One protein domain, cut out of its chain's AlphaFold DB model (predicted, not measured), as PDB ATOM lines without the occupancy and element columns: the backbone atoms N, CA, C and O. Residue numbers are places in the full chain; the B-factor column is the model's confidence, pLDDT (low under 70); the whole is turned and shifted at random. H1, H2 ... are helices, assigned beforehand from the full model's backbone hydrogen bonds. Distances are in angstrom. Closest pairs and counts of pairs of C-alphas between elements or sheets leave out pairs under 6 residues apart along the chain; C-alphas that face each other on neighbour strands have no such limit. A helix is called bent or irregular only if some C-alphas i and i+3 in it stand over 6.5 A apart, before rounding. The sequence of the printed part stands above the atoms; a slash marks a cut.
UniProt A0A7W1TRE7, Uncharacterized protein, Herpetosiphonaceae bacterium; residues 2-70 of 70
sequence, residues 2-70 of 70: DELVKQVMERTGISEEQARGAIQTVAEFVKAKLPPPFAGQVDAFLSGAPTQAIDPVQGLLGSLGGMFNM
ATOM      1  N   ASP A   2       9.053  11.516 -42.265       89.69
ATOM      2  CA  ASP A   2      10.475  11.596 -41.864       89.69
ATOM      3  C   ASP A   2      11.327  10.379 -42.254       89.69
ATOM      4  O   ASP A   2      12.472  10.532 -42.674       89.69
ATOM      5  N   GLU A   3      10.761   9.171 -42.208       90.94
ATOM      6  CA  GLU A   3      11.458   7.964 -42.672       90.94
ATOM      7  C   GLU A   3      11.751   8.007 -44.180       90.94
ATOM      8  O   GLU A   3      12.860   7.696 -44.611       90.94
ATOM      9  N   LEU A   4      10.783   8.455 -44.984       91.69
ATOM     10  CA  LEU A   4      10.946   8.600 -46.431       91.69
ATOM     11  C   LEU A   4      11.992   9.672 -46.765       91.69
ATOM     12  O   LEU A   4      12.834   9.459 -47.633       91.69
ATOM     13  N   VAL A   5      11.972  10.796 -46.043       94.31
ATOM     14  CA  VAL A   5      12.976  11.867 -46.163       94.31
ATOM     15  C   VAL A   5      14.374  11.314 -45.894       94.31
ATOM     16  O   VAL A   5      15.268  11.495 -46.720       94.31
ATOM     17  N   LYS A   6      14.549  10.559 -44.804       95.44
ATOM     18  CA  LYS A   6      15.826   9.925 -44.464       95.44
ATOM     19  C   LYS A   6      16.302   8.963 -45.556       95.44
ATOM     20  O   LYS A   6      17.456   9.047 -45.967       95.44
ATOM     21  N   GLN A   7      15.422   8.104 -46.073       95.94
ATOM     22  CA  GLN A   7      15.776   7.185 -47.161       95.94
ATOM     23  C   GLN A   7      16.227   7.932 -48.421       95.94
ATOM     24  O   GLN A   7      17.207   7.542 -49.051       95.94
ATOM     25  N   VAL A   8      15.547   9.019 -48.793       96.00
ATOM     26  CA  VAL A   8      15.934   9.829 -49.954       96.00
ATOM     27  C   VAL A   8      17.295  10.484 -49.727       96.00
ATOM     28  O   VAL A   8      18.154  10.398 -50.604       96.00
ATOM     29  N   MET A   9      17.529  11.078 -48.555       97.44
ATOM     30  CA  MET A   9      18.821  11.681 -48.205       97.44
ATOM     31  C   MET A   9      19.959  10.655 -48.280       97.44
ATOM     32  O   MET A   9      20.962  10.905 -48.942       97.44
ATOM     33  N   GLU A  10      19.785   9.473 -47.681       97.44
ATOM     34  CA  GLU A  10      20.797   8.405 -47.677       97.44
ATOM     35  C   GLU A  10      21.127   7.888 -49.085       97.44
ATOM     36  O   GLU A  10      22.269   7.532 -49.370       97.44
ATOM     37  N   ARG A  11      20.134   7.841 -49.981       96.69
ATOM     38  CA  ARG A  11      20.280   7.293 -51.341       96.69
ATOM     39  C   ARG A  11      20.809   8.307 -52.354       96.69
ATOM     40  O   ARG A  11      21.379   7.901 -53.361       96.69
ATOM     41  N   THR A  12      20.563   9.597 -52.131       97.12
ATOM     42  CA  THR A  12      20.815  10.656 -53.127       97.12
ATOM     43  C   THR A  12      21.862  11.675 -52.688       97.12
ATOM     44  O   THR A  12      22.405  12.378 -53.534       97.12
ATOM     45  N   GLY A  13      22.168  11.756 -51.388       96.31
ATOM     46  CA  GLY A  13      23.131  12.709 -50.834       96.31
ATOM     47  C   GLY A  13      22.641  14.161 -50.783       96.31
ATOM     48  O   GLY A  13      23.456  15.062 -50.592       96.31
ATOM     49  N   ILE A  14      21.341  14.409 -50.970       97.44
ATOM     50  CA  ILE A  14      20.748  15.756 -50.916       97.44
ATOM     51  C   ILE A  14      20.415  16.184 -49.481       97.44
ATOM     52  O   ILE A  14      20.327  15.351 -48.574       97.44
ATOM     53  N   SER A  15      20.206  17.488 -49.269       97.62
ATOM     54  CA  SER A  15      19.803  18.016 -47.961       97.62
ATOM     55  C   SER A  15      18.378  17.598 -47.580       97.62
ATOM     56  O   SER A  15      17.562  17.253 -48.436       97.62
ATOM     57  N   GLU A  16      18.042  17.669 -46.289       95.56
ATOM     58  CA  GLU A  16      16.686  17.367 -45.809       95.56
ATOM     59  C   GLU A  16      15.622  18.250 -46.478       95.56
ATOM     60  O   GLU A  16      14.573  17.764 -46.898       95.56
ATOM     61  N   GLU A  17      15.911  19.543 -46.631       96.38
ATOM     62  CA  GLU A  17      15.029  20.500 -47.300       96.38
ATOM     63  C   GLU A  17      14.784  20.104 -48.763       96.38
ATOM     64  O   GLU A  17      13.638  20.047 -49.215       96.38
ATOM     65  N   GLN A  18      15.848  19.738 -49.485       97.19
ATOM     66  CA  GLN A  18      15.753  19.260 -50.863       97.19
ATOM     67  C   GLN A  18      14.968  17.946 -50.956       97.19
ATOM     68  O   GLN A  18      14.146  17.785 -51.857       97.19
ATOM     69  N   ALA A  19      15.169  17.023 -50.012       97.06
ATOM     70  CA  ALA A  19      14.433  15.764 -49.952       97.06
ATOM     71  C   ALA A  19      12.935  15.984 -49.702       97.06
ATOM     72  O   ALA A  19      12.104  15.399 -50.398       97.06
ATOM     73  N   ARG A  20      12.572  16.868 -48.764       94.69
ATOM     74  CA  ARG A  20      11.172  17.233 -48.499       94.69
ATOM     75  C   ARG A  20      10.514  17.866 -49.728       94.69
ATOM     76  O   ARG A  20       9.409  17.458 -50.088       94.69
ATOM     77  N   GLY A  21      11.205  18.787 -50.404       96.12
ATOM     78  CA  GLY A  21      10.723  19.406 -51.644       96.12
ATOM     79  C   GLY A  21      10.546  18.403 -52.790       96.12
ATOM     80  O   GLY A  21       9.527  18.422 -53.485       96.12
ATOM     81  N   ALA A  22      11.486  17.467 -52.951       95.94
ATOM     82  CA  ALA A  22      11.393  16.408 -53.954       95.94
ATOM     83  C   ALA A  22      10.189  15.484 -53.705       95.94
ATOM     84  O   ALA A  22       9.420  15.206 -54.625       95.94
ATOM     85  N   ILE A  23       9.984  15.052 -52.455       94.12
ATOM     86  CA  ILE A  23       8.849  14.198 -52.076       94.12
ATOM     87  C   ILE A  23       7.517  14.918 -52.323       94.12
ATOM     88  O   ILE A  23       6.606  14.314 -52.888       94.12
ATOM     89  N   GLN A  24       7.397  16.201 -51.956       93.31
ATOM     90  CA  GLN A  24       6.191  16.992 -52.238       93.31
ATOM     91  C   GLN A  24       5.921  17.126 -53.737       93.31
ATOM     92  O   GLN A  24       4.796  16.898 -54.172       93.31
ATOM     93  N   THR A  25       6.946  17.410 -54.538       95.69
ATOM     94  CA  THR A  25       6.793  17.548 -55.996       95.69
ATOM     95  C   THR A  25       6.251  16.260 -56.624       95.69
ATOM     96  O   THR A  25       5.330  16.286 -57.442       95.69
ATOM     97  N   VAL A  26       6.782  15.102 -56.213       93.75
ATOM     98  CA  VAL A  26       6.297  13.794 -56.682       93.75
ATOM     99  C   VAL A  26       4.875  13.526 -56.187       93.75
ATOM    100  O   VAL A  26       4.042  13.038 -56.950       93.75
ATOM    101  N   ALA A  27       4.573  13.869 -54.934       90.94
ATOM    102  CA  ALA A  27       3.238  13.723 -54.372       90.94
ATOM    103  C   ALA A  27       2.190  14.511 -55.163       90.94
ATOM    104  O   ALA A  27       1.140  13.969 -55.505       90.94
ATOM    105  N   GLU A  28       2.476  15.770 -55.486       91.69
ATOM    106  CA  GLU A  28       1.601  16.619 -56.293       91.69
ATOM    107  C   GLU A  28       1.419  16.067 -57.705       91.69
ATOM    108  O   GLU A  28       0.290  15.985 -58.193       91.69
ATOM    109  N   PHE A  29       2.502  15.605 -58.335       94.31
ATOM    110  CA  PHE A  29       2.431  14.955 -59.641       94.31
ATOM    111  C   PHE A  29       1.508  13.728 -59.624       94.31
ATOM    112  O   PHE A  29       0.657  13.577 -60.502       94.31
ATOM    113  N   VAL A  30       1.634  12.866 -58.610       90.62
ATOM    114  CA  VAL A  30       0.789  11.673 -58.461       90.62
ATOM    115  C   VAL A  30      -0.667  12.065 -58.207       90.62
ATOM    116  O   VAL A  30      -1.555  11.546 -58.881       90.62
ATOM    117  N   LYS A  31      -0.933  13.022 -57.312       86.62
ATOM    118  CA  LYS A  31      -2.296  13.523 -57.058       86.62
ATOM    119  C   LYS A  31      -2.949  14.087 -58.315       86.62
ATOM    120  O   LYS A  31      -4.121  13.820 -58.549       86.62
ATOM    121  N   ALA A  32      -2.198  14.806 -59.148       89.75
ATOM    122  CA  ALA A  32      -2.699  15.352 -60.407       89.75
ATOM    123  C   ALA A  32      -3.054  14.270 -61.445       89.75
ATOM    124  O   ALA A  32      -3.799  14.538 -62.388       89.75
ATOM    125  N   LYS A  33      -2.515  13.052 -61.301       92.81
ATOM    126  CA  LYS A  33      -2.807  11.901 -62.171       92.81
ATOM    127  C   LYS A  33      -3.845  10.941 -61.597       92.81
ATOM    128  O   LYS A  33      -4.371  10.120 -62.347       92.81
ATOM    129  N   LEU A  34      -4.144  11.030 -60.305       86.00
ATOM    130  CA  LEU A  34      -5.134  10.189 -59.651       86.00
ATOM    131  C   LEU A  34      -6.534  10.823 -59.710       86.00
ATOM    132  O   LEU A  34      -6.671  12.037 -59.575       86.00
ATOM    133  N   PRO A  35      -7.601  10.017 -59.866       82.56
ATOM    134  CA  PRO A  35      -8.962  10.506 -59.704       82.56
ATOM    135  C   PRO A  35      -9.176  11.146 -58.316       82.56
ATOM    136  O   PRO A  35      -8.594  10.669 -57.334       82.56
ATOM    137  N   PRO A  36     -10.075  12.145 -58.196       75.69
ATOM    138  CA  PRO A  36     -10.361  12.854 -56.945       75.69
ATOM    139  C   PRO A  36     -10.521  11.991 -55.676       75.69
ATOM    140  O   PRO A  36      -9.989  12.396 -54.643       75.69
ATOM    141  N   PRO A  37     -11.174  10.805 -55.698       79.75
ATOM    142  CA  PRO A  37     -11.309   9.981 -54.490       79.75
ATOM    143  C   PRO A  37      -9.985   9.442 -53.924       79.75
ATOM    144  O   PRO A  37      -9.934   9.079 -52.752       79.75
ATOM    145  N   PHE A  38      -8.912   9.388 -54.717       79.06
ATOM    146  CA  PHE A  38      -7.635   8.799 -54.298       79.06
ATOM    147  C   PHE A  38      -6.594   9.841 -53.875       79.06
ATOM    148  O   PHE A  38      -5.643   9.506 -53.173       79.06
ATOM    149  N   ALA A  39      -6.773  11.117 -54.236       77.81
ATOM    150  CA  ALA A  39      -5.823  12.176 -53.892       77.81
ATOM    151  C   ALA A  39      -5.659  12.351 -52.367       77.81
ATOM    152  O   ALA A  39      -4.537  12.489 -51.882       77.81
ATOM    153  N   GLY A  40      -6.756  12.248 -51.605       76.19
ATOM    154  CA  GLY A  40      -6.723  12.329 -50.138       76.19
ATOM    155  C   GLY A  40      -5.993  11.161 -49.460       76.19
ATOM    156  O   GLY A  40      -5.463  11.320 -48.362       76.19
ATOM    157  N   GLN A  41      -5.898  10.000 -50.120       80.69
ATOM    158  CA  GLN A  41      -5.150   8.846 -49.602       80.69
ATOM    159  C   GLN A  41      -3.634   9.062 -49.704       80.69
ATOM    160  O   GLN A  41      -2.890   8.630 -48.824       80.69
ATOM    161  N   VAL A  42      -3.175   9.774 -50.738       83.56
ATOM    162  CA  VAL A  42      -1.757  10.136 -50.902       83.56
ATOM    163  C   VAL A  42      -1.302  11.058 -49.770       83.56
ATOM    164  O   VAL A  42      -0.225  10.862 -49.213       83.56
ATOM    165  N   ASP A  43      -2.137  12.023 -49.378       80.69
ATOM    166  CA  ASP A  43      -1.857  12.902 -48.235       80.69
ATOM    167  C   ASP A  43      -1.801  12.150 -46.905       80.69
ATOM    168  O   ASP A  43      -0.869  12.342 -46.116       80.69
ATOM    169  N   ALA A  44      -2.751  11.239 -46.679       82.00
ATOM    170  CA  ALA A  44      -2.760  10.385 -45.495       82.00
ATOM    171  C   ALA A  44      -1.471   9.550 -45.398       82.00
ATOM    172  O   ALA A  44      -0.834   9.525 -44.348       82.00
ATOM    173  N   PHE A  45      -1.024   8.959 -46.509       82.69
ATOM    174  CA  PHE A  45       0.211   8.178 -46.564       82.69
ATOM    175  C   PHE A  45       1.467   9.019 -46.274       82.69
ATOM    176  O   PHE A  45       2.326   8.623 -45.485       82.69
ATOM    177  N   LEU A  46       1.581  10.208 -46.873       83.69
ATOM    178  CA  LEU A  46       2.764  11.067 -46.725       83.69
ATOM    179  C   LEU A  46       2.886  11.685 -45.337       83.69
ATOM    180  O   LEU A  46       3.995  11.759 -44.791       83.69
ATOM    181  N   SER A  47       1.760  12.089 -44.744       80.75
ATOM    182  CA  SER A  47       1.728  12.673 -43.400       80.75
ATOM    183  C   SER A  47       2.259  11.718 -42.329       80.75
ATOM    184  O   SER A  47       2.640  12.164 -41.251       80.75
ATOM    185  N   GLY A  48       2.354  10.412 -42.621       65.62
ATOM    186  CA  GLY A  48       2.722   9.415 -41.621       65.62
ATOM    187  C   GLY A  48       1.726   9.375 -40.467       65.62
ATOM    188  O   GLY A  48       2.037   8.794 -39.428       65.62
ATOM    189  N   ALA A  49       0.544   9.984 -40.640       56.41
ATOM    190  CA  ALA A  49      -0.578   9.682 -39.789       56.41
ATOM    191  C   ALA A  49      -0.703   8.155 -39.817       56.41
ATOM    192  O   ALA A  49      -0.706   7.580 -40.915       56.41
ATOM    193  N   PRO A  50      -0.784   7.471 -38.659       47.56
ATOM    194  CA  PRO A  50      -1.349   6.142 -38.691       47.56
ATOM    195  C   PRO A  50      -2.636   6.314 -39.486       47.56
ATOM    196  O   PRO A  50      -3.415   7.235 -39.214       47.56
ATOM    197  N   THR A  51      -2.844   5.481 -40.493       51.69
ATOM    198  CA  THR A  51      -4.196   5.167 -40.920       51.69
ATOM    199  C   THR A  51      -4.889   4.597 -39.680       51.69
ATOM    200  O   THR A  51      -5.068   3.393 -39.556       51.69
ATOM    201  N   GLN A  52      -5.245   5.453 -38.709       46.84
ATOM    202  CA  GLN A  52      -6.491   5.308 -38.003       46.84
ATOM    203  C   GLN A  52      -7.453   5.192 -39.150       46.84
ATOM    204  O   GLN A  52      -7.612   6.125 -39.939       46.84
ATOM    205  N   ALA A  53      -7.898   3.969 -39.345       49.94
ATOM    206  CA  ALA A  53      -8.831   3.633 -40.363       49.94
ATOM    207  C   ALA A  53     -10.069   4.518 -40.121       49.94
ATOM    208  O   ALA A  53     -10.994   4.153 -39.414       49.94
ATOM    209  N   ILE A  54     -10.110   5.708 -40.727       51.91
ATOM    210  CA  ILE A  54     -11.251   6.020 -41.571       51.91
ATOM    211  C   ILE A  54     -11.244   4.856 -42.527       51.91
ATOM    212  O   ILE A  54     -10.387   4.802 -43.395       51.91
ATOM    213  N   ASP A  55     -12.003   3.829 -42.174       53.16
ATOM    214  CA  ASP A  55     -11.870   2.511 -42.739       53.16
ATOM    215  C   ASP A  55     -12.758   2.486 -43.987       53.16
ATOM    216  O   ASP A  55     -13.963   2.231 -43.879       53.16
ATOM    217  N   PRO A  56     -12.236   2.803 -45.193       62.50
ATOM    218  CA  PRO A  56     -12.998   2.601 -46.412       62.50
ATOM    219  C   PRO A  56     -13.380   1.126 -46.556       62.50
ATOM    220  O   PRO A  56     -14.368   0.841 -47.224       62.50
ATOM    221  N   VAL A  57     -12.669   0.198 -45.895       58.66
ATOM    222  CA  VAL A  57     -13.057  -1.210 -45.806       58.66
ATOM    223  C   VAL A  57     -14.254  -1.383 -44.878       58.66
ATOM    224  O   VAL A  57     -15.121  -2.158 -45.230       58.66
ATOM    225  N   GLN A  58     -14.416  -0.640 -43.781       64.56
ATOM    226  CA  GLN A  58     -15.620  -0.706 -42.932       64.56
ATOM    227  C   GLN A  58     -16.842  -0.062 -43.598       64.56
ATOM    228  O   GLN A  58     -17.949  -0.585 -43.482       64.56
ATOM    229  N   GLY A  59     -16.653   1.025 -44.356       72.62
ATOM    230  CA  GLY A  59     -17.709   1.609 -45.194       72.62
ATOM    231  C   GLY A  59     -18.131   0.688 -46.348       72.62
ATOM    232  O   GLY A  59     -19.323   0.541 -46.636       72.62
ATOM    233  N   LEU A  60     -17.168   0.003 -46.971       74.38
ATOM    234  CA  LEU A  60     -17.404  -1.000 -48.011       74.38
ATOM    235  C   LEU A  60     -18.014  -2.290 -47.437       74.38
ATOM    236  O   LEU A  60     -18.988  -2.794 -47.982       74.38
ATOM    237  N   LEU A  61     -17.508  -2.795 -46.313       76.69
ATOM    238  CA  LEU A  61     -18.002  -3.980 -45.602       76.69
ATOM    239  C   LEU A  61     -19.408  -3.744 -45.046       76.69
ATOM    240  O   LEU A  61     -20.242  -4.639 -45.119       76.69
ATOM    241  N   GLY A  62     -19.700  -2.541 -44.547       81.50
ATOM    242  CA  GLY A  62     -21.044  -2.142 -44.132       81.50
ATOM    243  C   GLY A  62     -22.025  -2.122 -45.309       81.50
ATOM    244  O   GLY A  62     -23.142  -2.624 -45.193       81.50
ATOM    245  N   SER A  63     -21.583  -1.623 -46.465       81.75
ATOM    246  CA  SER A  63     -22.390  -1.592 -47.693       81.75
ATOM    247  C   SER A  63     -22.618  -2.994 -48.282       81.75
ATOM    248  O   SER A  63     -23.715  -3.297 -48.741       81.75
ATOM    249  N   LEU A  64     -21.619  -3.883 -48.217       82.81
ATOM    250  CA  LEU A  64     -21.750  -5.290 -48.616       82.81
ATOM    251  C   LEU A  64     -22.607  -6.094 -47.629       82.81
ATOM    252  O   LEU A  64     -23.453  -6.876 -48.054       82.81
ATOM    253  N   GLY A  65     -22.444  -5.875 -46.324       90.69
ATOM    254  CA  GLY A  65     -23.264  -6.501 -45.287       90.69
ATOM    255  C   GLY A  65     -24.739  -6.108 -45.388       90.69
ATOM    256  O   GLY A  65     -25.608  -6.957 -45.228       90.69
ATOM    257  N   GLY A  66     -25.029  -4.849 -45.734       90.88
ATOM    258  CA  GLY A  66     -26.392  -4.385 -46.006       90.88
ATOM    259  C   GLY A  66     -27.018  -5.006 -47.259       90.88
ATOM    260  O   GLY A  66     -28.214  -5.274 -47.264       90.88
ATOM    261  N   MET A  67     -26.217  -5.286 -48.293       88.31
ATOM    262  CA  MET A  67     -26.684  -5.904 -49.543       88.31
ATOM    263  C   MET A  67     -26.884  -7.425 -49.428       88.31
ATOM    264  O   MET A  67     -27.723  -7.980 -50.124       88.31
ATOM    265  N   PHE A  68     -26.122  -8.101 -48.560       87.88
ATOM    266  CA  PHE A  68     -26.282  -9.533 -48.256       87.88
ATOM    267  C   PHE A  68     -27.418  -9.831 -47.267       87.88
ATOM    268  O   PHE A  68     -27.791 -10.990 -47.100       87.88
ATOM    269  N   ASN A  69     -27.925  -8.803 -46.583       79.81
ATOM    270  CA  ASN A  69     -29.030  -8.902 -45.630       79.81
ATOM    271  C   ASN A  69     -30.357  -8.345 -46.197       79.81
ATOM    272  O   ASN A  69     -31.291  -8.094 -45.433       79.81
ATOM    273  N   MET A  70     -30.424  -8.134 -47.517       64.06
ATOM    274  CA  MET A  70     -31.667  -8.060 -48.301       64.06
ATOM    275  C   MET A  70     -31.902  -9.393 -49.005       64.06
ATOM    276  O   MET A  70     -33.091  -9.737 -49.182       64.06
TER     277      MET A  70
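AT A GLANCE: This is residues 2 to 70 of the 70 residues of an uncharacterized protein of Herpetosiphonaceae bacterium (UniProt A0A7W1TRE7). A helical hairpin of H2 and H3 makes the body together with H1, which packs crosswise on the first part of H2, while H4 sticks out from this body as a free arm. In the hairpin H2 and H3 touch through a part of each helix alone, residues 27 to 32 of H2 and residues 38 to 42 of H3, and residues 53 to 70, of which 56 to 68 belong to H4, stand free at one end of an outline that is a rod. The printed part has 69 residues with four named helices, in the order H1, H2, H3, H4, and no named strand; the class is all helix. The whole is extended, with a radius of gyration of the C-alphas of 17.1 A and spans of 58 by 23 by 15 A.

HOW THE PARTS SIT: H2, residues 16 to 33, is the longest helix by residues. H3, residues 36 to 47, touches it, and the closest C-alphas are those of Lys 31 and Ala 39, 4.9 A apart. The two form a helical hairpin, at a shallow tilt of 16 degrees and running opposite ways. H2 touches H3 with residues 27 to 32 alone, and H3 touches H2 with residues 38 to 42 alone. H1, residues 2 to 12, touches H2, which meets it with residues 16 to 23 alone. Their closest C-alphas are those of Val 5 and Ala 19, 5.6 A apart, and their lines are about perpendicular, at 76 degrees. H1 and H3 are apart. H4, residues 56 to 68, touches no helix and is apart from H1, H2 and H3. Each O i to N i+4 pair is within hydrogen-bond range in H1, H2 and H4; in H3 it is 6 of 8.

IN THESE COORDINATES: H2 has 18 residues, Glu 16 to Lys 33, and measures 26.0 A from first to last C-alpha. H3, Pro 36 to Ser 47, measures 18.2 A; it is irregular, but only just, with C-alphas 37 and 40 at 6.7 A. H1, Asp 2 to Thr 12, measures 15.3 A and begins with C-alpha 2 at (10.475, 11.596, -41.864). H4, Pro 56 to Phe 68, measures 18.1 A and ends with C-alpha 68 at (-26.282, -9.533, -48.256).

THE WHOLE: The two C-alphas farthest apart are those of Gly 13 and Met 70, at 58.7 A. Without residues 53 to 70, the body of 51 residues spans 35 by 25 by 14 A. The printed part has no cut. The links from H1 to H2 and from H2 to H3 are tight, and the link from H3 to H4, with 8 residues, is short. The mean pLDDT of the printed part is 83.1, and residues 48 to 58 and residue 70 are under 70.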